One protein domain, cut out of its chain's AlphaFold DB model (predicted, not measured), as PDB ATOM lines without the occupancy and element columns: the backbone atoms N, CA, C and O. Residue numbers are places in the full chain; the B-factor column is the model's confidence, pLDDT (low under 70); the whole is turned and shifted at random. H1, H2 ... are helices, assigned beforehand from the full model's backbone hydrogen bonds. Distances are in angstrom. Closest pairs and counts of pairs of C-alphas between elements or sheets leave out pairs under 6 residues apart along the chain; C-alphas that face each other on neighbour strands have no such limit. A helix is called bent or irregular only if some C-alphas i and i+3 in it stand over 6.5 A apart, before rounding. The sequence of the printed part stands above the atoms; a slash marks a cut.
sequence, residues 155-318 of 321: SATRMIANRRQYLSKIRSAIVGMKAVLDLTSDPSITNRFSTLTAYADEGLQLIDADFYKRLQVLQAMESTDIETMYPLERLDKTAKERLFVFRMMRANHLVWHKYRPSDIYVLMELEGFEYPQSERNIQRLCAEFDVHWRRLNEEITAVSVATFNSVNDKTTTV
ATOM      1  N   SER A 155     199.641 137.632 103.476       85.56
ATOM      2  CA  SER A 155     199.942 139.045 103.683       85.56
ATOM      3  C   SER A 155     199.863 139.474 105.136       85.56
ATOM      4  O   SER A 155     200.737 140.212 105.564       85.56
ATOM      5  N   ALA A 156     198.899 138.979 105.920       84.56
ATOM      6  CA  ALA A 156     198.832 139.285 107.351       84.56
ATOM      7  C   ALA A 156     200.107 138.822 108.086       84.56
ATOM      8  O   ALA A 156     200.731 139.595 108.813       84.56
ATOM      9  N   THR A 157     200.563 137.595 107.820       86.44
ATOM     10  CA  THR A 157     201.811 137.050 108.376       86.44
ATOM     11  C   THR A 157     203.030 137.844 107.912       86.44
ATOM     12  O   THR A 157     203.865 138.230 108.732       86.44
ATOM     13  N   ARG A 158     203.126 138.140 106.608       85.94
ATOM     14  CA  ARG A 158     204.213 138.958 106.044       85.94
ATOM     15  C   ARG A 158     204.228 140.361 106.634       85.94
ATOM     16  O   ARG A 158     205.300 140.877 106.916       85.94
ATOM     17  N   MET A 159     203.061 140.960 106.849       85.38
ATOM     18  CA  MET A 159     202.912 142.292 107.423       85.38
ATOM     19  C   MET A 159     203.471 142.336 108.844       85.38
ATOM     20  O   MET A 159     204.287 143.197 109.150       85.38
ATOM     21  N   ILE A 160     203.128 141.352 109.680       84.56
ATOM     22  CA  ILE A 160     203.647 141.239 111.051       84.56
ATOM     23  C   ILE A 160     205.152 140.943 111.068       84.56
ATOM     24  O   ILE A 160     205.893 141.529 111.861       84.56
ATOM     25  N   ALA A 161     205.634 140.065 110.185       84.88
ATOM     26  CA  ALA A 161     207.064 139.783 110.061       84.88
ATOM     27  C   ALA A 161     207.854 141.030 109.625       84.88
ATOM     28  O   ALA A 161     208.887 141.354 110.211       84.88
ATOM     29  N   ASN A 162     207.337 141.766 108.639       84.31
ATOM     30  CA  ASN A 162     207.943 142.996 108.141       84.31
ATOM     31  C   ASN A 162     207.871 144.132 109.158       84.31
ATOM     32  O   ASN A 162     208.842 144.877 109.262       84.31
ATOM     33  N   ARG A 163     206.796 144.214 109.954       84.56
ATOM     34  CA  ARG A 163     206.675 145.146 111.082       84.56
ATOM     35  C   ARG A 163     207.902 145.017 111.988       84.56
ATOM     36  O   ARG A 163     208.642 145.975 112.163       84.56
ATOM     37  N   ARG A 164     208.231 143.804 112.438       82.50
ATOM     38  CA  ARG A 164     209.404 143.557 113.306       82.50
ATOM     39  C   ARG A 164     210.744 143.972 112.689       82.50
ATOM     40  O   ARG A 164     211.665 144.320 113.419       82.50
ATOM     41  N   GLN A 165     210.866 143.917 111.365       86.25
ATOM     42  CA  GLN A 165     212.114 144.191 110.645       86.25
ATOM     43  C   GLN A 165     212.182 145.602 110.046       86.25
ATOM     44  O   GLN A 165     213.202 145.946 109.454       86.25
ATOM     45  N   TYR A 166     211.128 146.412 110.176       85.62
ATOM     46  CA  TYR A 166     210.969 147.679 109.458       85.62
ATOM     47  C   TYR A 166     212.153 148.630 109.652       85.62
ATOM     48  O   TYR A 166     212.851 148.953 108.691       85.62
ATOM     49  N   LEU A 167     212.429 149.001 110.906       85.44
ATOM     50  CA  LEU A 167     213.509 149.933 111.234       85.44
ATOM     51  C   LEU A 167     214.883 149.370 110.867       85.44
ATOM     52  O   LEU A 167     215.737 150.103 110.382       85.44
ATOM     53  N   SER A 168     215.096 148.064 111.054       89.31
ATOM     54  CA  SER A 168     216.352 147.416 110.667       89.31
ATOM     55  C   SER A 168     216.580 147.500 109.157       89.31
ATOM     56  O   SER A 168     217.657 147.917 108.742       89.31
ATOM     57  N   LYS A 169     215.569 147.180 108.339       87.38
ATOM     58  CA  LYS A 169     215.665 147.245 106.873       87.38
ATOM     59  C   LYS A 169     215.916 148.669 106.381       87.38
ATOM     60  O   LYS A 169     216.777 148.860 105.526       87.38
ATOM     61  N   ILE A 170     215.212 149.656 106.936       87.44
ATOM     62  CA  ILE A 170     215.402 151.066 106.568       87.44
ATOM     63  C   ILE A 170     216.799 151.546 106.942       87.44
ATOM     64  O   ILE A 170     217.490 152.106 106.095       87.44
ATOM     65  N   ARG A 171     217.261 151.268 108.165       90.69
ATOM     66  CA  ARG A 171     218.617 151.632 108.599       90.69
ATOM     67  C   ARG A 171     219.683 151.005 107.718       90.69
ATOM     68  O   ARG A 171     220.597 151.703 107.295       90.69
ATOM     69  N   SER A 172     219.553 149.719 107.396       90.94
ATOM     70  CA  SER A 172     220.474 149.043 106.480       90.94
ATOM     71  C   SER A 172     220.480 149.687 105.092       90.94
ATOM     72  O   SER A 172     221.553 149.873 104.524       90.94
ATOM     73  N   ALA A 173     219.317 150.085 104.566       90.06
ATOM     74  CA  ALA A 173     219.226 150.790 103.290       90.06
ATOM     75  C   ALA A 173     219.882 152.185 103.346       90.06
ATOM     76  O   ALA A 173     220.658 152.525 102.455       90.06
ATOM     77  N   ILE A 174     219.649 152.960 104.413       89.12
ATOM     78  CA  ILE A 174     220.294 154.267 104.634       89.12
ATOM     79  C   ILE A 174     221.814 154.114 104.717       89.12
ATOM     80  O   ILE A 174     222.539 154.876 104.081       89.12
ATOM     81  N   VAL A 175     222.307 153.133 105.481       93.25
ATOM     82  CA  VAL A 175     223.745 152.847 105.600       93.25
ATOM     83  C   VAL A 175     224.333 152.470 104.244       93.25
ATOM     84  O   VAL A 175     225.362 153.021 103.868       93.25
ATOM     85  N   GLY A 176     223.665 151.602 103.478       88.94
ATOM     86  CA  GLY A 176     224.100 151.230 102.130       88.94
ATOM     87  C   GLY A 176     224.175 152.430 101.183       88.94
ATOM     88  O   GLY A 176     225.175 152.606 100.493       88.94
ATOM     89  N   MET A 177     223.167 153.306 101.193       87.62
ATOM     90  CA  MET A 177     223.173 154.521 100.371       87.62
ATOM     91  C   MET A 177     224.252 155.521 100.798       87.62
ATOM     92  O   MET A 177     224.898 156.119  99.942       87.62
ATOM     93  N   LYS A 178     224.494 155.691 102.102       87.94
ATOM     94  CA  LYS A 178     225.602 156.520 102.596       87.94
ATOM     95  C   LYS A 178     226.962 155.950 102.196       87.94
ATOM     96  O   LYS A 178     227.803 156.703 101.733       87.94
ATOM     97  N   ALA A 179     227.140 154.632 102.264       87.69
ATOM     98  CA  ALA A 179     228.368 153.988 101.807       87.69
ATOM     99  C   ALA A 179     228.617 154.213 100.304       87.69
ATOM    100  O   ALA A 179     229.755 154.433  99.902       87.69
ATOM    101  N   VAL A 180     227.567 154.216  99.470       85.06
ATOM    102  CA  VAL A 180     227.692 154.596  98.051       85.06
ATOM    103  C   VAL A 180     228.154 156.050  97.910       85.06
ATOM    104  O   VAL A 180     229.070 156.307  97.133       85.06
ATOM    105  N   LEU A 181     227.588 156.986  98.686       83.12
ATOM    106  CA  LEU A 181     228.045 158.383  98.692       83.12
ATOM    107  C   LEU A 181     229.528 158.488  99.062       83.12
ATOM    108  O   LEU A 181     230.281 159.148  98.348       83.12
ATOM    109  N   ASP A 182     229.956 157.795 100.114       83.44
ATOM    110  CA  ASP A 182     231.348 157.807 100.574       83.44
ATOM    111  C   ASP A 182     232.298 157.250  99.500       83.44
ATOM    112  O   ASP A 182     233.307 157.879  99.182       83.44
ATOM    113  N   LEU A 183     231.942 156.125  98.865       81.00
ATOM    114  CA  LEU A 183     232.728 155.517  97.783       81.00
ATOM    115  C   LEU A 183     232.864 156.438  96.566       81.00
ATOM    116  O   LEU A 183     233.943 156.543  95.993       81.00
ATOM    117  N   THR A 184     231.779 157.105  96.169       75.88
ATOM    118  CA  THR A 184     231.799 158.044  95.032       75.88
ATOM    119  C   THR A 184     232.494 159.370  95.348       75.88
ATOM    120  O   THR A 184     232.911 160.080  94.433       75.88
ATOM    121  N   SER A 185     232.646 159.698  96.634       77.75
ATOM    122  CA  SER A 185     233.369 160.886  97.092       77.75
ATOM    123  C   SER A 185     234.881 160.653  97.186       77.75
ATOM    124  O   SER A 185     235.630 161.623  97.275       77.75
ATOM    125  N   ASP A 186     235.346 159.397  97.144       80.81
ATOM    126  CA  ASP A 186     236.769 159.047  97.094       80.81
ATOM    127  C   ASP A 186     237.309 159.186  95.652       80.81
ATOM    128  O   ASP A 186     236.943 158.400  94.769       80.81
ATOM    129  N   PRO A 187     238.230 160.135  95.387       77.62
ATOM    130  CA  PRO A 187     238.775 160.358  94.047       77.62
ATOM    131  C   PRO A 187     239.481 159.130  93.450       77.62
ATOM    132  O   PRO A 187     239.462 158.925  92.235       77.62
ATOM    133  N   SER A 188     240.095 158.293  94.292       78.38
ATOM    134  CA  SER A 188     240.834 157.098  93.865       78.38
ATOM    135  C   SER A 188     239.890 155.999  93.391       78.38
ATOM    136  O   SER A 188     240.174 155.300  92.414       78.38
ATOM    137  N   ILE A 189     238.760 155.853  94.079       74.38
ATOM    138  CA  ILE A 189     237.715 154.882  93.751       74.38
ATOM    139  C   ILE A 189     236.954 155.346  92.514       74.38
ATOM    140  O   ILE A 189     236.804 154.567  91.574       74.38
ATOM    141  N   THR A 190     236.575 156.620  92.450       70.50
ATOM    142  CA  THR A 190     235.872 157.204  91.300       70.50
ATOM    143  C   THR A 190     236.686 157.102  90.009       70.50
ATOM    144  O   THR A 190     236.136 156.732  88.973       70.50
ATOM    145  N   ASN A 191     238.006 157.313  90.064       71.00
ATOM    146  CA  ASN A 191     238.886 157.146  88.903       71.00
ATOM    147  C   ASN A 191     239.019 155.676  88.444       71.00
ATOM    148  O   ASN A 191     239.151 155.377  87.256       71.00
ATOM    149  N   ARG A 192     238.959 154.715  89.377       70.88
ATOM    150  CA  ARG A 192     238.929 153.281  89.034       70.88
ATOM    151  C   ARG A 192     237.571 152.859  88.478       70.88
ATOM    152  O   ARG A 192     237.527 152.077  87.533       70.88
ATOM    153  N   PHE A 193     236.482 153.389  89.029       70.69
ATOM    154  CA  PHE A 193     235.130 153.130  88.540       70.69
ATOM    155  C   PHE A 193     234.907 153.697  87.143       70.69
ATOM    156  O   PHE A 193     234.367 152.973  86.320       70.69
ATOM    157  N   SER A 194     235.368 154.916  86.841       65.44
ATOM    158  CA  SER A 194     235.280 155.487  85.486       65.44
ATOM    159  C   SER A 194     236.035 154.645  84.456       65.44
ATOM    160  O   SER A 194     235.570 154.459  83.334       65.44
ATOM    161  N   THR A 195     237.174 154.077  84.859       66.81
ATOM    162  CA  THR A 195     237.940 153.150  84.021       66.81
ATOM    163  C   THR A 195     237.169 151.850  83.786       66.81
ATOM    164  O   THR A 195     237.173 151.349  82.672       66.81
ATOM    165  N   LEU A 196     236.482 151.309  84.800       65.69
ATOM    166  CA  LEU A 196     235.678 150.083  84.687       65.69
ATOM    167  C   LEU A 196     234.376 150.287  83.900       65.69
ATOM    168  O   LEU A 196     234.014 149.433  83.096       65.69
ATOM    169  N   THR A 197     233.676 151.405  84.102       63.84
ATOM    170  CA  THR A 197     232.433 151.722  83.386       63.84
ATOM    171  C   THR A 197     232.680 152.083  81.929       63.84
ATOM    172  O   THR A 197     231.795 151.870  81.114       63.84
ATOM    173  N   ALA A 198     233.886 152.528  81.559       62.22
ATOM    174  CA  ALA A 198     234.281 152.665  80.156       62.22
ATOM    175  C   ALA A 198     234.338 151.318  79.398       62.22
ATOM    176  O   ALA A 198     234.308 151.324  78.171       62.22
ATOM    177  N   TYR A 199     234.411 150.179  80.105       59.09
ATOM    178  CA  TYR A 199     234.389 148.827  79.521       59.09
ATOM    179  C   TYR A 199     233.038 148.107  79.657       59.09
ATOM    180  O   TYR A 199     232.868 147.028  79.092       59.09
ATOM    181  N   ALA A 200     232.089 148.667  80.410       57.00
ATOM    182  CA  ALA A 200     230.736 148.141  80.522       57.00
ATOM    183  C   ALA A 200     229.804 149.054  79.715       57.00
ATOM    184  O   ALA A 200     229.571 150.187  80.117       57.00
ATOM    185  N   ASP A 201     229.275 148.559  78.592       48.69
ATOM    186  CA  ASP A 201     228.460 149.305  77.607       48.69
ATOM    187  C   ASP A 201     227.177 149.970  78.158       48.69
ATOM    188  O   ASP A 201     226.470 150.669  77.436       48.69
ATOM    189  N   GLU A 202     226.886 149.834  79.450       50.88
ATOM    190  CA  GLU A 202     225.833 150.570  80.136       50.88
ATOM    191  C   GLU A 202     226.420 151.231  81.384       50.88
ATOM    192  O   GLU A 202     226.751 150.579  82.377       50.88
ATOM    193  N   GLY A 203     226.578 152.555  81.309       48.69
ATOM    194  CA  GLY A 203     227.089 153.388  82.388       48.69
ATOM    195  C   GLY A 203     226.298 153.182  83.676       48.69
ATOM    196  O   GLY A 203     225.230 153.762  83.870       48.69
ATOM    197  N   LEU A 204     226.862 152.380  84.575       53.69
ATOM    198  CA  LEU A 204     226.405 152.187  85.945       53.69
ATOM    199  C   LEU A 204     226.599 153.506  86.713       53.69
ATOM    200  O   LEU A 204     227.584 153.707  87.423       53.69
ATOM    201  N   GLN A 205     225.673 154.448  86.535       61.16
ATOM    202  CA  GLN A 205     225.594 155.634  87.377       61.16
ATOM    203  C   GLN A 205     225.112 155.194  88.761       61.16
ATOM    204  O   GLN A 205     223.924 155.000  88.996       61.16
ATOM    205  N   LEU A 206     226.063 155.014  89.682       64.56
ATOM    206  CA  LEU A 206     225.794 154.667  91.084       64.56
ATOM    207  C   LEU A 206     224.920 155.718  91.789       64.56
ATOM    208  O   LEU A 206     224.175 155.390  92.711       64.56
ATOM    209  N   ILE A 207     225.004 156.972  91.338       69.81
ATOM    210  CA  ILE A 207     224.194 158.099  91.796       69.81
ATOM    211  C   ILE A 207     223.493 158.684  90.573       69.81
ATOM    212  O   ILE A 207     224.136 159.270  89.707       69.81
ATOM    213  N   ASP A 208     222.175 158.521  90.516       75.38
ATOM    214  CA  ASP A 208     221.311 159.167  89.528       75.38
ATOM    215  C   ASP A 208     220.665 160.444  90.108       75.38
ATOM    216  O   ASP A 208     220.813 160.772  91.291       75.38
ATOM    217  N   ALA A 209     219.898 161.155  89.277       72.44
ATOM    218  CA  ALA A 209     219.208 162.391  89.658       72.44
ATOM    219  C   ALA A 209     218.226 162.238  90.844       72.44
ATOM    220  O   ALA A 209     217.896 163.225  91.505       72.44
ATOM    221  N   ASP A 210     217.767 161.019  91.141       75.81
ATOM    222  CA  ASP A 210     216.793 160.738  92.198       75.81
ATOM    223  C   ASP A 210     217.416 160.080  93.439       75.81
ATOM    224  O   ASP A 210     216.722 159.864  94.436       75.81
ATOM    225  N   PHE A 211     218.721 159.794  93.434       79.88
ATOM    226  CA  PHE A 211     219.410 159.105  94.524       79.88
ATOM    227  C   PHE A 211     219.235 159.824  95.868       79.88
ATOM    228  O   PHE A 211     218.793 159.224  96.848       79.88
ATOM    229  N   TYR A 212     219.495 161.133  95.917       78.50
ATOM    230  CA  TYR A 212     219.332 161.921  97.143       78.50
ATOM    231  C   TYR A 212     217.875 161.994  97.609       78.50
ATOM    232  O   TYR A 212     217.621 161.953  98.813       78.50
ATOM    233  N   LYS A 213     216.911 162.029  96.676       76.38
ATOM    234  CA  LYS A 213     215.483 161.976  97.021       76.38
ATOM    235  C   LYS A 213     215.134 160.638  97.670       76.38
ATOM    236  O   LYS A 213     214.454 160.620  98.691       76.38
ATOM    237  N   ARG A 214     215.640 159.520  97.137       79.81
ATOM    238  CA  ARG A 214     215.441 158.182  97.725       79.81
ATOM    239  C   ARG A 214     216.048 158.077  99.127       79.81
ATOM    240  O   ARG A 214     215.394 157.539 100.017       79.81
ATOM    241  N   LEU A 215     217.237 158.642  99.349       82.38
ATOM    242  CA  LEU A 215     217.854 158.691 100.681       82.38
ATOM    243  C   LEU A 215     216.995 159.487 101.673       82.38
ATOM    244  O   LEU A 215     216.735 159.005 102.773       82.38
ATOM    245  N   GLN A 216     216.506 160.663 101.274       78.75
ATOM    246  CA  GLN A 216     215.621 161.483 102.109       78.75
ATOM    247  C   GLN A 216     214.304 160.772 102.432       78.75
ATOM    248  O   GLN A 216     213.850 160.814 103.572       78.75
ATOM    249  N   VAL A 217     213.714 160.064 101.462       79.75
ATOM    250  CA  VAL A 217     212.515 159.245 101.692       79.75
ATOM    251  C   VAL A 217     212.795 158.142 102.711       79.75
ATOM    252  O   VAL A 217     212.000 157.950 103.622       79.75
ATOM    253  N   LEU A 218     213.928 157.442 102.618       83.06
ATOM    254  CA  LEU A 218     214.279 156.423 103.612       83.06
ATOM    255  C   LEU A 218     214.491 157.022 105.007       83.06
ATOM    256  O   LEU A 218     214.040 156.438 105.987       83.06
ATOM    257  N   GLN A 219     215.131 158.189 105.103       82.75
ATOM    258  CA  GLN A 219     215.305 158.905 106.372       82.75
ATOM    259  C   GLN A 219     213.964 159.347 106.969       82.75
ATOM    260  O   GLN A 219     213.746 159.203 108.169       82.75
ATOM    261  N   ALA A 220     213.036 159.815 106.135       77.38
ATOM    262  CA  ALA A 220     211.670 160.106 106.549       77.38
ATOM    263  C   ALA A 220     210.961 158.855 107.078       77.38
ATOM    264  O   ALA A 220     210.418 158.866 108.180       77.38
ATOM    265  N   MET A 221     211.045 157.753 106.330       80.31
ATOM    266  CA  MET A 221     210.470 156.471 106.728       80.31
ATOM    267  C   MET A 221     211.060 155.945 108.044       80.31
ATOM    268  O   MET A 221     210.349 155.277 108.792       80.31
ATOM    269  N   GLU A 222     212.328 156.240 108.357       83.94
ATOM    270  CA  GLU A 222     212.938 155.889 109.648       83.94
ATOM    271  C   GLU A 222     212.246 156.595 110.824       83.94
ATOM    272  O   GLU A 222     212.121 156.008 111.899       83.94
ATOM    273  N   SER A 223     211.782 157.831 110.615       77.06
ATOM    274  CA  SER A 223     211.069 158.625 111.625       77.06
ATOM    275  C   SER A 223     209.567 158.334 111.709       77.06
ATOM    276  O   SER A 223     208.928 158.725 112.687       77.06
ATOM    277  N   THR A 224     209.011 157.634 110.719       75.19
ATOM    278  CA  THR A 224     207.588 157.296 110.659       75.19
ATOM    279  C   THR A 224     207.215 156.215 111.663       75.19
ATOM    280  O   THR A 224     207.884 155.184 111.790       75.19
ATOM    281  N   ASP A 225     206.084 156.427 112.334       75.94
ATOM    282  CA  ASP A 225     205.516 155.452 113.256       75.94
ATOM    283  C   ASP A 225     205.208 154.129 112.538       75.94
ATOM    284  O   ASP A 225     204.540 154.065 111.504       75.94
ATOM    285  N   ILE A 226     205.695 153.036 113.106       77.12
ATOM    286  CA  ILE A 226     205.546 151.696 112.554       77.12
ATOM    287  C   ILE A 226     204.075 151.271 112.430       77.12
ATOM    288  O   ILE A 226     203.723 150.518 111.518       77.12
ATOM    289  N   GLU A 227     203.219 151.768 113.324       72.25
ATOM    290  CA  GLU A 227     201.771 151.525 113.324       72.25
ATOM    291  C   GLU A 227     201.092 152.148 112.112       72.25
ATOM    292  O   GLU A 227     200.144 151.589 111.562       72.25
ATOM    293  N   THR A 228     201.663 153.244 111.626       67.44
ATOM    294  CA  THR A 228     201.211 153.921 110.422       67.44
ATOM    295  C   THR A 228     201.484 153.111 109.157       67.44
ATOM    296  O   THR A 228     200.685 153.114 108.219       67.44
ATOM    297  N   MET A 229     202.595 152.374 109.136       70.56
ATOM    298  CA  MET A 229     203.014 151.572 107.981       70.56
ATOM    299  C   MET A 229     202.428 150.157 107.998       70.56
ATOM    300  O   MET A 229     202.152 149.580 106.943       70.56
ATOM    301  N   TYR A 230     202.229 149.597 109.192       74.81
ATOM    302  CA  TYR A 230     201.768 148.230 109.404       74.81
ATOM    303  C   TYR A 230     200.571 148.202 110.361       74.81
ATOM    304  O   TYR A 230     200.743 147.908 111.547       74.81
ATOM    305  N   PRO A 231     199.350 148.432 109.843       70.31
ATOM    306  CA  PRO A 231     198.138 148.603 110.653       70.31
ATOM    307  C   PRO A 231     197.719 147.351 111.440       70.31
ATOM    308  O   PRO A 231     196.870 147.414 112.322       70.31
ATOM    309  N   LEU A 232     198.290 146.184 111.132       81.62
ATOM    310  CA  LEU A 232     198.077 144.976 111.920       81.62
ATOM    311  C   LEU A 232     199.069 144.925 113.086       81.62
ATOM    312  O   LEU A 232     200.278 144.829 112.883       81.62
ATOM    313  N   GLU A 233     198.550 144.922 114.311       74.50
ATOM    314  CA  GLU A 233     199.363 144.820 115.532       74.50
ATOM    315  C   GLU A 233     199.691 143.379 115.930       74.50
ATOM    316  O   GLU A 233     200.740 143.094 116.504       74.50
ATOM    317  N   ARG A 234     198.779 142.447 115.639       81.50
ATOM    318  CA  ARG A 234     198.856 141.061 116.111       81.50
ATOM    319  C   ARG A 234     198.346 140.086 115.064       81.50
ATOM    320  O   ARG A 234     197.395 140.399 114.348       81.50
ATOM    321  N   LEU A 235     198.954 138.902 115.032       84.75
ATOM    322  CA  LEU A 235     198.535 137.775 114.202       84.75
ATOM    323  C   LEU A 235     197.624 136.853 115.023       84.75
ATOM    324  O   LEU A 235     198.070 135.851 115.572       84.75
ATOM    325  N   ASP A 236     196.364 137.246 115.170       87.12
ATOM    326  CA  ASP A 236     195.310 136.414 115.750       87.12
ATOM    327  C   ASP A 236     194.390 135.866 114.648       87.12
ATOM    328  O   ASP A 236     194.603 136.103 113.457       87.12
ATOM    329  N   LYS A 237     193.346 135.137 115.053       86.50
ATOM    330  CA  LYS A 237     192.374 134.541 114.127       86.50
ATOM    331  C   LYS A 237     191.635 135.567 113.257       86.50
ATOM    332  O   LYS A 237     191.105 135.174 112.235       86.50
ATOM    333  N   THR A 238     191.627 136.853 113.632       90.62
ATOM    334  CA  THR A 238     190.923 137.923 112.902       90.62
ATOM    335  C   THR A 238     191.858 138.826 112.089       90.62
ATOM    336  O   THR A 238     191.459 139.882 111.590       90.62
ATOM    337  N   ALA A 239     193.147 138.483 111.993       90.81
ATOM    338  CA  ALA A 239     194.138 139.323 111.324       90.81
ATOM    339  C   ALA A 239     193.854 139.484 109.821       90.81
ATOM    340  O   ALA A 239     194.085 140.561 109.268       90.81
ATOM    341  N   LYS A 240     193.328 138.439 109.169       92.75
ATOM    342  CA  LYS A 240     192.954 138.477 107.750       92.75
ATOM    343  C   LYS A 240     191.769 139.416 107.511       92.75
ATOM    344  O   LYS A 240     191.791 140.208 106.576       92.75
ATOM    345  N   GLU A 241     190.779 139.400 108.394       93.81
ATOM    346  CA  GLU A 241     189.598 140.259 108.337       93.81
ATOM    347  C   GLU A 241     189.954 141.719 108.576       93.81
ATOM    348  O   GLU A 241     189.519 142.598 107.836       93.81
ATOM    349  N   ARG A 242     190.807 141.993 109.569       92.31
ATOM    350  CA  ARG A 242     191.319 143.351 109.801       92.31
ATOM    351  C   ARG A 242     192.106 143.871 108.599       92.31
ATOM    352  O   ARG A 242     191.988 145.048 108.261       92.31
ATOM    353  N   LEU A 243     192.858 143.000 107.920       92.12
ATOM    354  CA  LEU A 243     193.547 143.359 106.684       92.12
ATOM    355  C   LEU A 243     192.558 143.676 105.561       92.12
ATOM    356  O   LEU A 243     192.713 144.701 104.900       92.12
ATOM    357  N   PHE A 244     191.527 142.851 105.376       95.38
ATOM    358  CA  PHE A 244     190.469 143.105 104.399       95.38
ATOM    359  C   PHE A 244     189.794 144.465 104.638       95.38
ATOM    360  O   PHE A 244     189.691 145.269 103.709       95.38
ATOM    361  N   VAL A 245     189.438 144.777 105.892       95.31
ATOM    362  CA  VAL A 245     188.882 146.087 106.279       95.31
ATOM    363  C   VAL A 245     189.828 147.220 105.885       95.31
ATOM    364  O   VAL A 245     189.393 148.182 105.255       95.31
ATOM    365  N   PHE A 246     191.125 147.100 106.182       92.62
ATOM    366  CA  PHE A 246     192.119 148.101 105.784       92.62
ATOM    367  C   PHE A 246     192.189 148.289 104.260       92.62
ATOM    368  O   PHE A 246     192.226 149.424 103.772       92.62
ATOM    369  N   ARG A 247     192.182 147.196 103.482       93.31
ATOM    370  CA  ARG A 247     192.203 147.259 102.010       93.31
ATOM    371  C   ARG A 247     190.968 147.962 101.461       93.31
ATOM    372  O   ARG A 247     191.110 148.893 100.665       93.31
ATOM    373  N   MET A 248     189.783 147.567 101.919       96.00
ATOM    374  CA  MET A 248     188.529 148.143 101.440       96.00
ATOM    375  C   MET A 248     188.333 149.581 101.903       96.00
ATOM    376  O   MET A 248     187.880 150.408 101.119       96.00
ATOM    377  N   MET A 249     188.775 149.929 103.111       94.06
ATOM    378  CA  MET A 249     188.805 151.314 103.578       94.06
ATOM    379  C   MET A 249     189.592 152.208 102.611       94.06
ATOM    380  O   MET A 249     189.111 153.271 102.209       94.06
ATOM    381  N   ARG A 250     190.792 151.773 102.200       90.69
ATOM    382  CA  ARG A 250     191.622 152.520 101.245       90.69
ATOM    383  C   ARG A 250     190.989 152.574  99.860       90.69
ATOM    384  O   ARG A 250     190.993 153.640  99.249       90.69
ATOM    385  N   ALA A 251     190.435 151.464  99.379       92.25
ATOM    386  CA  ALA A 251     189.722 151.428  98.104       92.25
ATOM    387  C   ALA A 251     188.550 152.423  98.096       92.25
ATOM    388  O   ALA A 251     188.437 153.240  97.185       92.25
ATOM    389  N   ASN A 252     187.745 152.433  99.159       92.19
ATOM    390  CA  ASN A 252     186.598 153.322  99.292       92.19
ATOM    391  C   ASN A 252     187.021 154.795  99.394       92.19
ATOM    392  O   ASN A 252     186.427 155.661  98.748       92.19
ATOM    393  N   HIS A 253     188.079 155.093 100.155       89.62
ATOM    394  CA  HIS A 253     188.599 156.453 100.270       89.62
ATOM    395  C   HIS A 253     189.159 156.980  98.943       89.62
ATOM    396  O   HIS A 253     188.966 158.150  98.621       89.62
ATOM    397  N   LEU A 254     189.819 156.130  98.150       85.69
ATOM    398  CA  LEU A 254     190.322 156.525  96.833       85.69
ATOM    399  C   LEU A 254     189.190 156.928  95.886       85.69
ATOM    400  O   LEU A 254     189.333 157.912  95.167       85.69
ATOM    401  N   VAL A 255     188.088 156.178  95.895       83.06
ATOM    402  CA  VAL A 255     186.977 156.358  94.950       83.06
ATOM    403  C   VAL A 255     186.020 157.462  95.409       83.06
ATOM    404  O   VAL A 255     185.596 158.285  94.604       83.06
ATOM    405  N   TRP A 256     185.688 157.509  96.702       84.00
ATOM    406  CA  TRP A 256     184.618 158.371  97.225       84.00
ATOM    407  C   TRP A 256     185.052 159.339  98.324       84.00
ATOM    408  O   TRP A 256     184.190 160.004  98.904       84.00
ATOM    409  N   HIS A 257     186.343 159.398  98.665       84.81
ATOM    410  CA  HIS A 257     186.865 160.214  99.772       84.81
ATOM    411  C   HIS A 257     186.171 159.940 101.118       84.81
ATOM    412  O   HIS A 257     186.065 160.813 101.978       84.81
ATOM    413  N   LYS A 258     185.652 158.717 101.294       88.50
ATOM    414  CA  LYS A 258     184.962 158.249 102.501       88.50
ATOM    415  C   LYS A 258     185.310 156.786 102.761       88.50
ATOM    416  O   LYS A 258     185.363 155.995 101.826       88.50
ATOM    417  N   TYR A 259     185.477 156.421 104.031       90.62
ATOM    418  CA  TYR A 259     185.883 155.068 104.438       90.62
ATOM    419  C   TYR A 259     184.782 154.014 104.342       90.62
ATOM    420  O   TYR A 259     185.067 152.866 104.012       90.62
ATOM    421  N   ARG A 260     183.522 154.421 104.541       92.94
ATOM    422  CA  ARG A 260     182.337 153.579 104.300       92.94
ATOM    423  C   ARG A 260     182.332 152.250 105.082       92.94
ATOM    424  O   ARG A 260     182.251 151.178 104.488       92.94
ATOM    425  N   PRO A 261     182.386 152.305 106.425       95.94
ATOM    426  CA  PRO A 261     182.455 151.107 107.260       95.94
ATOM    427  C   PRO A 261     181.224 150.196 107.133       95.94
ATOM    428  O   PRO A 261     181.379 148.982 107.164       95.94
ATOM    429  N   SER A 262     180.024 150.753 106.937       95.50
ATOM    430  CA  SER A 262     178.800 149.962 106.747       95.50
ATOM    431  C   SER A 262     178.815 149.150 105.450       95.50
ATOM    432  O   SER A 262     178.303 148.040 105.406       95.50
ATOM    433  N   ASP A 263     179.455 149.664 104.402       94.94
ATOM    434  CA  ASP A 263     179.580 148.949 103.130       94.94
ATOM    435  C   ASP A 263     180.636 147.846 103.215       94.94
ATOM    436  O   ASP A 263     180.442 146.760 102.681       94.94
ATOM    437  N   ILE A 264     181.729 148.095 103.945       97.19
ATOM    438  CA  ILE A 264     182.730 147.064 104.255       97.19
ATOM    439  C   ILE A 264     182.093 145.949 105.087       97.19
ATOM    440  O   ILE A 264     182.339 144.781 104.806       97.19
ATOM    441  N   TYR A 265     181.260 146.302 106.071       97.50
ATOM    442  CA  TYR A 265     180.504 145.340 106.870       97.50
ATOM    443  C   TYR A 265     179.653 144.423 105.988       97.50
ATOM    444  O   TYR A 265     179.775 143.208 106.096       97.50
ATOM    445  N   VAL A 266     178.885 144.993 105.054       96.94
ATOM    446  CA  VAL A 266     178.098 144.204 104.098       96.94
ATOM    447  C   VAL A 266     179.000 143.306 103.246       96.94
ATOM    448  O   VAL A 266     178.719 142.126 103.108       96.94
ATOM    449  N   LEU A 267     180.125 143.802 102.721       96.94
ATOM    450  CA  LEU A 267     181.047 142.977 101.921       96.94
ATOM    451  C   LEU A 267     181.701 141.832 102.709       96.94
ATOM    452  O   LEU A 267     182.140 140.859 102.108       96.94
ATOM    453  N   MET A 268     181.779 141.915 104.036       96.62
ATOM    454  CA  MET A 268     182.254 140.803 104.865       96.62
ATOM    455  C   MET A 268     181.208 139.694 105.050       96.62
ATOM    456  O   MET A 268     181.539 138.647 105.597       96.62
ATOM    457  N   GLU A 269     179.967 139.903 104.594       95.69
ATOM    458  CA  GLU A 269     178.935 138.861 104.502       95.69
ATOM    459  C   GLU A 269     179.090 137.997 103.234       95.69
ATOM    460  O   GLU A 269     178.304 137.073 103.031       95.69
ATOM    461  N   LEU A 270     180.074 138.296 102.371       95.50
ATOM    462  CA  LEU A 270     180.419 137.442 101.234       95.50
ATOM    463  C   LEU A 270     180.848 136.047 101.705       95.50
ATOM    464  O   LEU A 270     181.392 135.855 102.796       95.50
ATOM    465  N   GLU A 271     180.607 135.059 100.853       93.19
ATOM    466  CA  GLU A 271     180.930 133.672 101.137       93.19
ATOM    467  C   GLU A 271     182.439 133.484 101.335       93.19
ATOM    468  O   GLU A 271     183.261 133.978 100.564       93.19
ATOM    469  N   GLY A 272     182.794 132.740 102.385       91.50
ATOM    470  CA  GLY A 272     184.170 132.364 102.693       91.50
ATOM    471  C   GLY A 272     184.846 133.166 103.814       91.50
ATOM    472  O   GLY A 272     185.914 132.750 104.262       91.50
ATOM    473  N   PHE A 273     184.250 134.250 104.320       93.81
ATOM    474  CA  PHE A 273     184.759 134.915 105.527       93.81
ATOM    475  C   PHE A 273     184.498 134.074 106.789       93.81
ATOM    476  O   PHE A 273     183.355 133.764 107.117       93.81
ATOM    477  N   GLU A 274     185.558 133.728 107.525       92.31
ATOM    478  CA  GLU A 274     185.489 132.880 108.725       92.31
ATOM    479  C   GLU A 274     185.060 133.656 109.979       92.31
ATOM    480  O   GLU A 274     184.251 133.165 110.768       92.31
ATOM    481  N   TYR A 275     185.586 134.875 110.171       90.00
ATOM    482  CA  TYR A 275     185.324 135.683 111.369       90.00
ATOM    483  C   TYR A 275     184.865 137.118 111.047       90.00
ATOM    484  O   TYR A 275     185.573 138.076 111.404       90.00
ATOM    485  N   PRO A 276     183.685 137.307 110.412       88.81
ATOM    486  CA  PRO A 276     183.165 138.630 110.076       88.81
ATOM    487  C   PRO A 276     183.210 139.588 111.271       88.81
ATOM    488  O   PRO A 276     182.829 139.246 112.394       88.81
ATOM    489  N   GLN A 277     183.721 140.798 111.045       90.12
ATOM    490  CA  GLN A 277     183.797 141.813 112.092       90.12
ATOM    491  C   GLN A 277     182.440 142.500 112.237       90.12
ATOM    492  O   GLN A 277     181.775 142.788 111.248       90.12
ATOM    493  N   SER A 278     182.037 142.814 113.470       93.88
ATOM    494  CA  SER A 278     180.837 143.626 113.687       93.88
ATOM    495  C   SER A 278     181.003 145.014 113.064       93.88
ATOM    496  O   SER A 278     182.112 145.556 113.028       93.88
ATOM    497  N   GLU A 279     179.903 145.634 112.637       95.19
ATOM    498  CA  GLU A 279     179.941 146.974 112.042       95.19
ATOM    499  C   GLU A 279     180.647 147.986 112.961       95.19
ATOM    500  O   GLU A 279     181.499 148.754 112.518       95.19
ATOM    501  N   ARG A 280     180.381 147.926 114.273       94.62
ATOM    502  CA  ARG A 280     181.046 148.769 115.278       94.62
ATOM    503  C   ARG A 280     182.565 148.566 115.304       94.62
ATOM    504  O   ARG A 280     183.306 149.538 115.436       94.62
ATOM    505  N   ASN A 281     183.042 147.326 115.179       93.88
ATOM    506  CA  ASN A 281     184.477 147.049 115.117       93.88
ATOM    507  C   ASN A 281     185.087 147.594 113.823       93.88
ATOM    508  O   ASN A 281     186.165 148.177 113.869       93.88
ATOM    509  N   ILE A 282     184.393 147.461 112.692       94.56
ATOM    510  CA  ILE A 282     184.838 148.005 111.401       94.56
ATOM    511  C   ILE A 282     184.907 149.533 111.449       94.56
ATOM    512  O   ILE A 282     185.890 150.112 110.987       94.56
ATOM    513  N   GLN A 283     183.916 150.194 112.053       94.44
ATOM    514  CA  GLN A 283     183.933 151.641 112.288       94.44
ATOM    515  C   GLN A 283     185.153 152.059 113.117       94.44
ATOM    516  O   GLN A 283     185.845 153.007 112.744       94.44
ATOM    517  N   ARG A 284     185.451 151.326 114.199       92.69
ATOM    518  CA  ARG A 284     186.629 151.582 115.036       92.69
ATOM    519  C   ARG A 284     187.931 151.409 114.249       92.69
ATOM    520  O   ARG A 284     188.753 152.315 114.265       92.69
ATOM    521  N   LEU A 285     188.072 150.309 113.507       91.44
ATOM    522  CA  LEU A 285     189.241 150.048 112.660       91.44
ATOM    523  C   LEU A 285     189.438 151.149 111.611       91.44
ATOM    524  O   LEU A 285     190.548 151.630 111.424       91.44
ATOM    525  N   CYS A 286     188.362 151.597 110.953       91.75
ATOM    526  CA  CYS A 286     188.445 152.693 109.987       91.75
ATOM    527  C   CYS A 286     188.921 153.998 110.640       91.75
ATOM    528  O   CYS A 286     189.709 154.720 110.038       91.75
ATOM    529  N   ALA A 287     188.459 154.302 111.856       88.88
ATOM    530  CA  ALA A 287     188.890 155.490 112.590       88.88
ATOM    531  C   ALA A 287     190.362 155.402 113.027       88.88
ATOM    532  O   ALA A 287     191.102 156.369 112.865       88.88
ATOM    533  N   GLU A 288     190.801 154.244 113.528       86.25
ATOM    534  CA  GLU A 288     192.204 153.980 113.880       86.25
ATOM    535  C   GLU A 288     193.110 154.165 112.650       86.25
ATOM    536  O   GLU A 288     194.055 154.954 112.665       86.25
ATOM    537  N   PHE A 289     192.772 153.518 111.531       82.75
ATOM    538  CA  PHE A 289     193.550 153.608 110.295       82.75
ATOM    539  C   PHE A 289     193.553 155.008 109.669       82.75
ATOM    540  O   PHE A 289     194.542 155.382 109.041       82.75
ATOM    541  N   ASP A 290     192.487 155.790 109.834       83.56
ATOM    542  CA  ASP A 290     192.427 157.185 109.389       83.56
ATOM    543  C   ASP A 290     193.424 158.074 110.143       83.56
ATOM    544  O   ASP A 290     194.149 158.851 109.521       83.56
ATOM    545  N   VAL A 291     193.513 157.925 111.469       82.12
ATOM    546  CA  VAL A 291     194.493 158.656 112.292       82.12
ATOM    547  C   VAL A 291     195.912 158.353 111.817       82.12
ATOM    548  O   VAL A 291     196.687 159.273 111.548       82.12
ATOM    549  N   HIS A 292     196.224 157.071 111.638       76.38
ATOM    550  CA  HIS A 292     197.505 156.627 111.098       76.38
ATOM    551  C   HIS A 292     197.775 157.212 109.705       76.38
ATOM    552  O   HIS A 292     198.827 157.801 109.457       76.38
ATOM    553  N   TRP A 293     196.807 157.117 108.791       73.69
ATOM    554  CA  TRP A 293     196.955 157.600 107.420       73.69
ATOM    555  C   TRP A 293     197.161 159.117 107.336       73.69
ATOM    556  O   TRP A 293     197.978 159.587 106.541       73.69
ATOM    557  N   ARG A 294     196.447 159.903 108.148       77.75
ATOM    558  CA  ARG A 294     196.632 161.360 108.207       77.75
ATOM    559  C   ARG A 294     198.026 161.723 108.697       77.75
ATOM    560  O   ARG A 294     198.698 162.504 108.029       77.75
ATOM    561  N   ARG A 295     198.497 161.065 109.758       74.75
ATOM    562  CA  ARG A 295     199.856 161.241 110.276       74.75
ATOM    563  C   ARG A 295     200.924 160.927 109.221       74.75
ATOM    564  O   ARG A 295     201.845 161.716 109.048       74.75
ATOM    565  N   LEU A 296     200.754 159.851 108.443       71.31
ATOM    566  CA  LEU A 296     201.660 159.536 107.328       71.31
ATOM    567  C   LEU A 296     201.743 160.676 106.311       71.31
ATOM    568  O   LEU A 296     202.824 161.039 105.857       71.31
ATOM    569  N   ASN A 297     200.591 161.222 105.916       70.00
ATOM    570  CA  ASN A 297     200.544 162.279 104.910       70.00
ATOM    571  C   ASN A 297     201.144 163.587 105.432       70.00
ATOM    572  O   ASN A 297     201.785 164.299 104.660       70.00
ATOM    573  N   GLU A 298     200.965 163.897 106.717       74.88
ATOM    574  CA  GLU A 298     201.618 165.035 107.372       74.88
ATOM    575  C   GLU A 298     203.142 164.871 107.370       74.88
ATOM    576  O   GLU A 298     203.847 165.784 106.944       74.88
ATOM    577  N   GLU A 299     203.650 163.690 107.737       68.81
ATOM    578  CA  GLU A 299     205.084 163.371 107.715       68.81
ATOM    579  C   GLU A 299     205.668 163.443 106.291       68.81
ATOM    580  O   GLU A 299     206.684 164.104 106.069       68.81
ATOM    581  N   ILE A 300     204.995 162.854 105.292       67.69
ATOM    582  CA  ILE A 300     205.400 162.930 103.875       67.69
ATOM    583  C   ILE A 300     205.417 164.383 103.383       67.69
ATOM    584  O   ILE A 300     206.333 164.788 102.660       67.69
ATOM    585  N   THR A 301     204.413 165.178 103.758       68.56
ATOM    586  CA  THR A 301     204.324 166.587 103.354       68.56
ATOM    587  C   THR A 301     205.434 167.406 104.006       68.56
ATOM    588  O   THR A 301     206.097 168.177 103.315       68.56
ATOM    589  N   ALA A 302     205.697 167.202 105.300       67.94
ATOM    590  CA  ALA A 302     206.774 167.874 106.022       67.94
ATOM    591  C   ALA A 302     208.147 167.579 105.401       67.94
ATOM    592  O   ALA A 302     208.940 168.495 105.191       67.94
ATOM    593  N   VAL A 303     208.394 166.322 105.024       64.19
ATOM    594  CA  VAL A 303     209.624 165.908 104.333       64.19
ATOM    595  C   VAL A 303     209.711 166.556 102.957       64.19
ATOM    596  O   VAL A 303     210.742 167.125 102.623       64.19
ATOM    597  N   SER A 304     208.623 166.557 102.185       60.91
ATOM    598  CA  SER A 304     208.592 167.177 100.851       60.91
ATOM    599  C   SER A 304     208.873 168.687 100.901       60.91
ATOM    600  O   SER A 304     209.587 169.211 100.045       60.91
ATOM    601  N   VAL A 305     208.357 169.385 101.921       60.72
ATOM    602  CA  VAL A 305     208.607 170.819 102.157       60.72
ATOM    603  C   VAL A 305     210.048 171.065 102.614       60.72
ATOM    604  O   VAL A 305     210.706 171.970 102.096       60.72
ATOM    605  N   ALA A 306     210.576 170.249 103.530       57.97
ATOM    606  CA  ALA A 306     211.967 170.342 103.973       57.97
ATOM    607  C   ALA A 306     212.953 170.084 102.819       57.97
ATOM    608  O   ALA A 306     213.930 170.820 102.662       57.97
ATOM    609  N   THR A 307     212.662 169.101 101.961       54.22
ATOM    610  CA  THR A 307     213.417 168.830 100.735       54.22
ATOM    611  C   THR A 307     213.408 170.047  99.813       54.22
ATOM    612  O   THR A 307     214.481 170.482  99.400       54.22
ATOM    613  N   PHE A 308     212.242 170.640  99.541       50.16
ATOM    614  CA  PHE A 308     212.121 171.815  98.668       50.16
ATOM    615  C   PHE A 308     212.933 173.018  99.177       50.16
ATOM    616  O   PHE A 308     213.654 173.651  98.405       50.16
ATOM    617  N   ASN A 309     212.898 173.283 100.484       48.50
ATOM    618  CA  ASN A 309     213.655 174.382 101.088       48.50
ATOM    619  C   ASN A 309     215.173 174.120 101.074       48.50
ATOM    620  O   ASN A 309     215.942 175.016 100.744       48.50
ATOM    621  N   SER A 310     215.609 172.879 101.325       48.09
ATOM    622  CA  SER A 310     217.036 172.512 101.290       48.09
ATOM    623  C   SER A 310     217.667 172.584  99.893       48.09
ATOM    624  O   SER A 310     218.872 172.803  99.772       48.09
ATOM    625  N   VAL A 311     216.867 172.394  98.834       50.03
ATOM    626  CA  VAL A 311     217.320 172.581  97.449       50.03
ATOM    627  C   VAL A 311     217.455 174.072  97.141       50.03
ATOM    628  O   VAL A 311     218.481 174.460  96.596       50.03
ATOM    629  N   ASN A 312     216.499 174.909  97.560       39.91
ATOM    630  CA  ASN A 312     216.538 176.357  97.319       39.91
ATOM    631  C   ASN A 312     217.655 177.091  98.083       39.91
ATOM    632  O   ASN A 312     218.274 177.999  97.524       39.91
ATOM    633  N   ASP A 313     217.977 176.681  99.311       41.66
ATOM    634  CA  ASP A 313     219.103 177.267 100.059       41.66
ATOM    635  C   ASP A 313     220.464 176.957  99.407       41.66
ATOM    636  O   ASP A 313     221.394 177.767  99.469       41.66
ATOM    637  N   LYS A 314     220.575 175.820  98.705       41.88
ATOM    638  CA  LYS A 314     221.775 175.458  97.935       41.88
ATOM    639  C   LYS A 314     221.859 176.157  96.579       41.88
ATOM    640  O   LYS A 314     222.963 176.418  96.118       41.88
ATOM    641  N   THR A 315     220.739 176.496  95.940       38.38
ATOM    642  CA  THR A 315     220.766 177.302  94.703       38.38
ATOM    643  C   THR A 315     221.094 178.765  94.980       38.38
ATOM    644  O   THR A 315     221.744 179.404  94.160       38.38
ATOM    645  N   THR A 316     220.698 179.289  96.142       35.78
ATOM    646  CA  THR A 316     220.936 180.700  96.497       35.78
ATOM    647  C   THR A 316     222.400 180.969  96.868       35.78
ATOM    648  O   THR A 316     222.895 182.072  96.661       35.78
ATOM    649  N   THR A 317     223.127 179.953  97.342       36.62
ATOM    650  CA  THR A 317     224.551 180.061  97.711       36.62
ATOM    651  C   THR A 317     225.526 179.900  96.539       36.62
ATOM    652  O   THR A 317     226.699 180.205  96.702       36.62
ATOM    653  N   VAL A 318     225.070 179.489  95.347       39.97
ATOM    654  CA  VAL A 318     225.935 179.312  94.155       39.97
ATOM    655  C   VAL A 318     225.931 180.544  93.228       39.97
ATOM    656  O   VAL A 318     226.745 180.635  92.318       39.97
TER     657      VAL A 318
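AT A GLANCE: This is residues 155 to 318 of the 321 residues of an uncharacterized protein of Paraburkholderia phenoliruptrix (UniProt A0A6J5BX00). Two long helices, bent H1 and straight H7, run along the length of a loose, elongated frame without touching each other; H3 bridges them between arm H1b and H7, and H5 spans from arm H1a to H7 at the other end. H6 packs on H5 and H7 at that end, H2 turns off the far end of H1b, and residues 308 to 318 stick out at the end of H7. The printed part has 164 residues, with seven named helices in the order H1 to H7 and no named strand, an all helix class. It is loose, with a radius of gyration of the C-alphas of 22.0 A, and spans 64 by 36 by 27 A.

IN THESE COORDINATES: H1, residues 155 to 185, begins with C-alpha 155 at (199.942, 139.045, 103.683). By its hydrogen bonds it was assigned as one helix, but it is bent: C-alphas 164 and 167 are 7.9 A apart. Its arms are H1a, residues 155 to 164, and H1b, residues 167 to 185, 26.7 A long, at a steep tilt of 63 degrees. H2 is residues 187 to 197, H3 residues 211 to 223, and H4 residues 226 to 229. H5, residues 239 to 256, is 25.5 A long and begins with C-alpha 239 at (194.138, 139.323, 111.324). H6 is residues 261 to 267. H7, residues 279 to 316, is 55.3 A long and ends with C-alpha 316 at (220.936, 180.700, 96.497).

HOW THE PARTS SIT: H7 is the hub, touching H3, H4, H5 and H6. Its residues 299 to 307 touch H3 at a steep tilt of 43 degrees, opposite ways, the closest C-alphas being Ala 220 and Val 303, 6.5 A apart. H3 touches H1b at a shallow tilt of 30 degrees, opposite ways, closest at the C-alphas of Leu 167 and Glu 222, 6.2 A. H4 touches H7, closest at the C-alphas of Thr 228 and His 292, 4.6 A. H5 touches H7 with residues 242 to 249 alone, at a steep tilt of 62 degrees, closest at the C-alphas of Met 249 and Cys 286, 6.6 A. H6 touches H7, closest at the C-alphas of Pro 261 and Gln 283, 5.3 A, and touches H5, closest at those of Met 248 and Ile 264, 6.5 A. H5 and H1a only just touch, with 3 pairs of C-alphas within 8 A, about perpendicular at 83 degrees, closest at Ala 156 and Lys 240, 5.9 A. H2 and H1b touch only at the corner, and only just, with 3 such pairs, closest at Thr 184 and Thr 190, 5.6 A. In H1a, H1b, H2, H3, H5 and H6 every O i to N i+4 pair is within hydrogen-bond range, in H7 33 of 34, and H4 is too short for such a pair.

THE WHOLE: The C-alphas of Ser 188 and Glu 269, the two farthest apart, are 65.4 A apart. The printed part has no cut; the links H2 to H3 and H6 to H7 are long. The mean pLDDT of the printed part is 79.0, and residues 194 to 207, residue 228 and residues 299 to 318 are under 70.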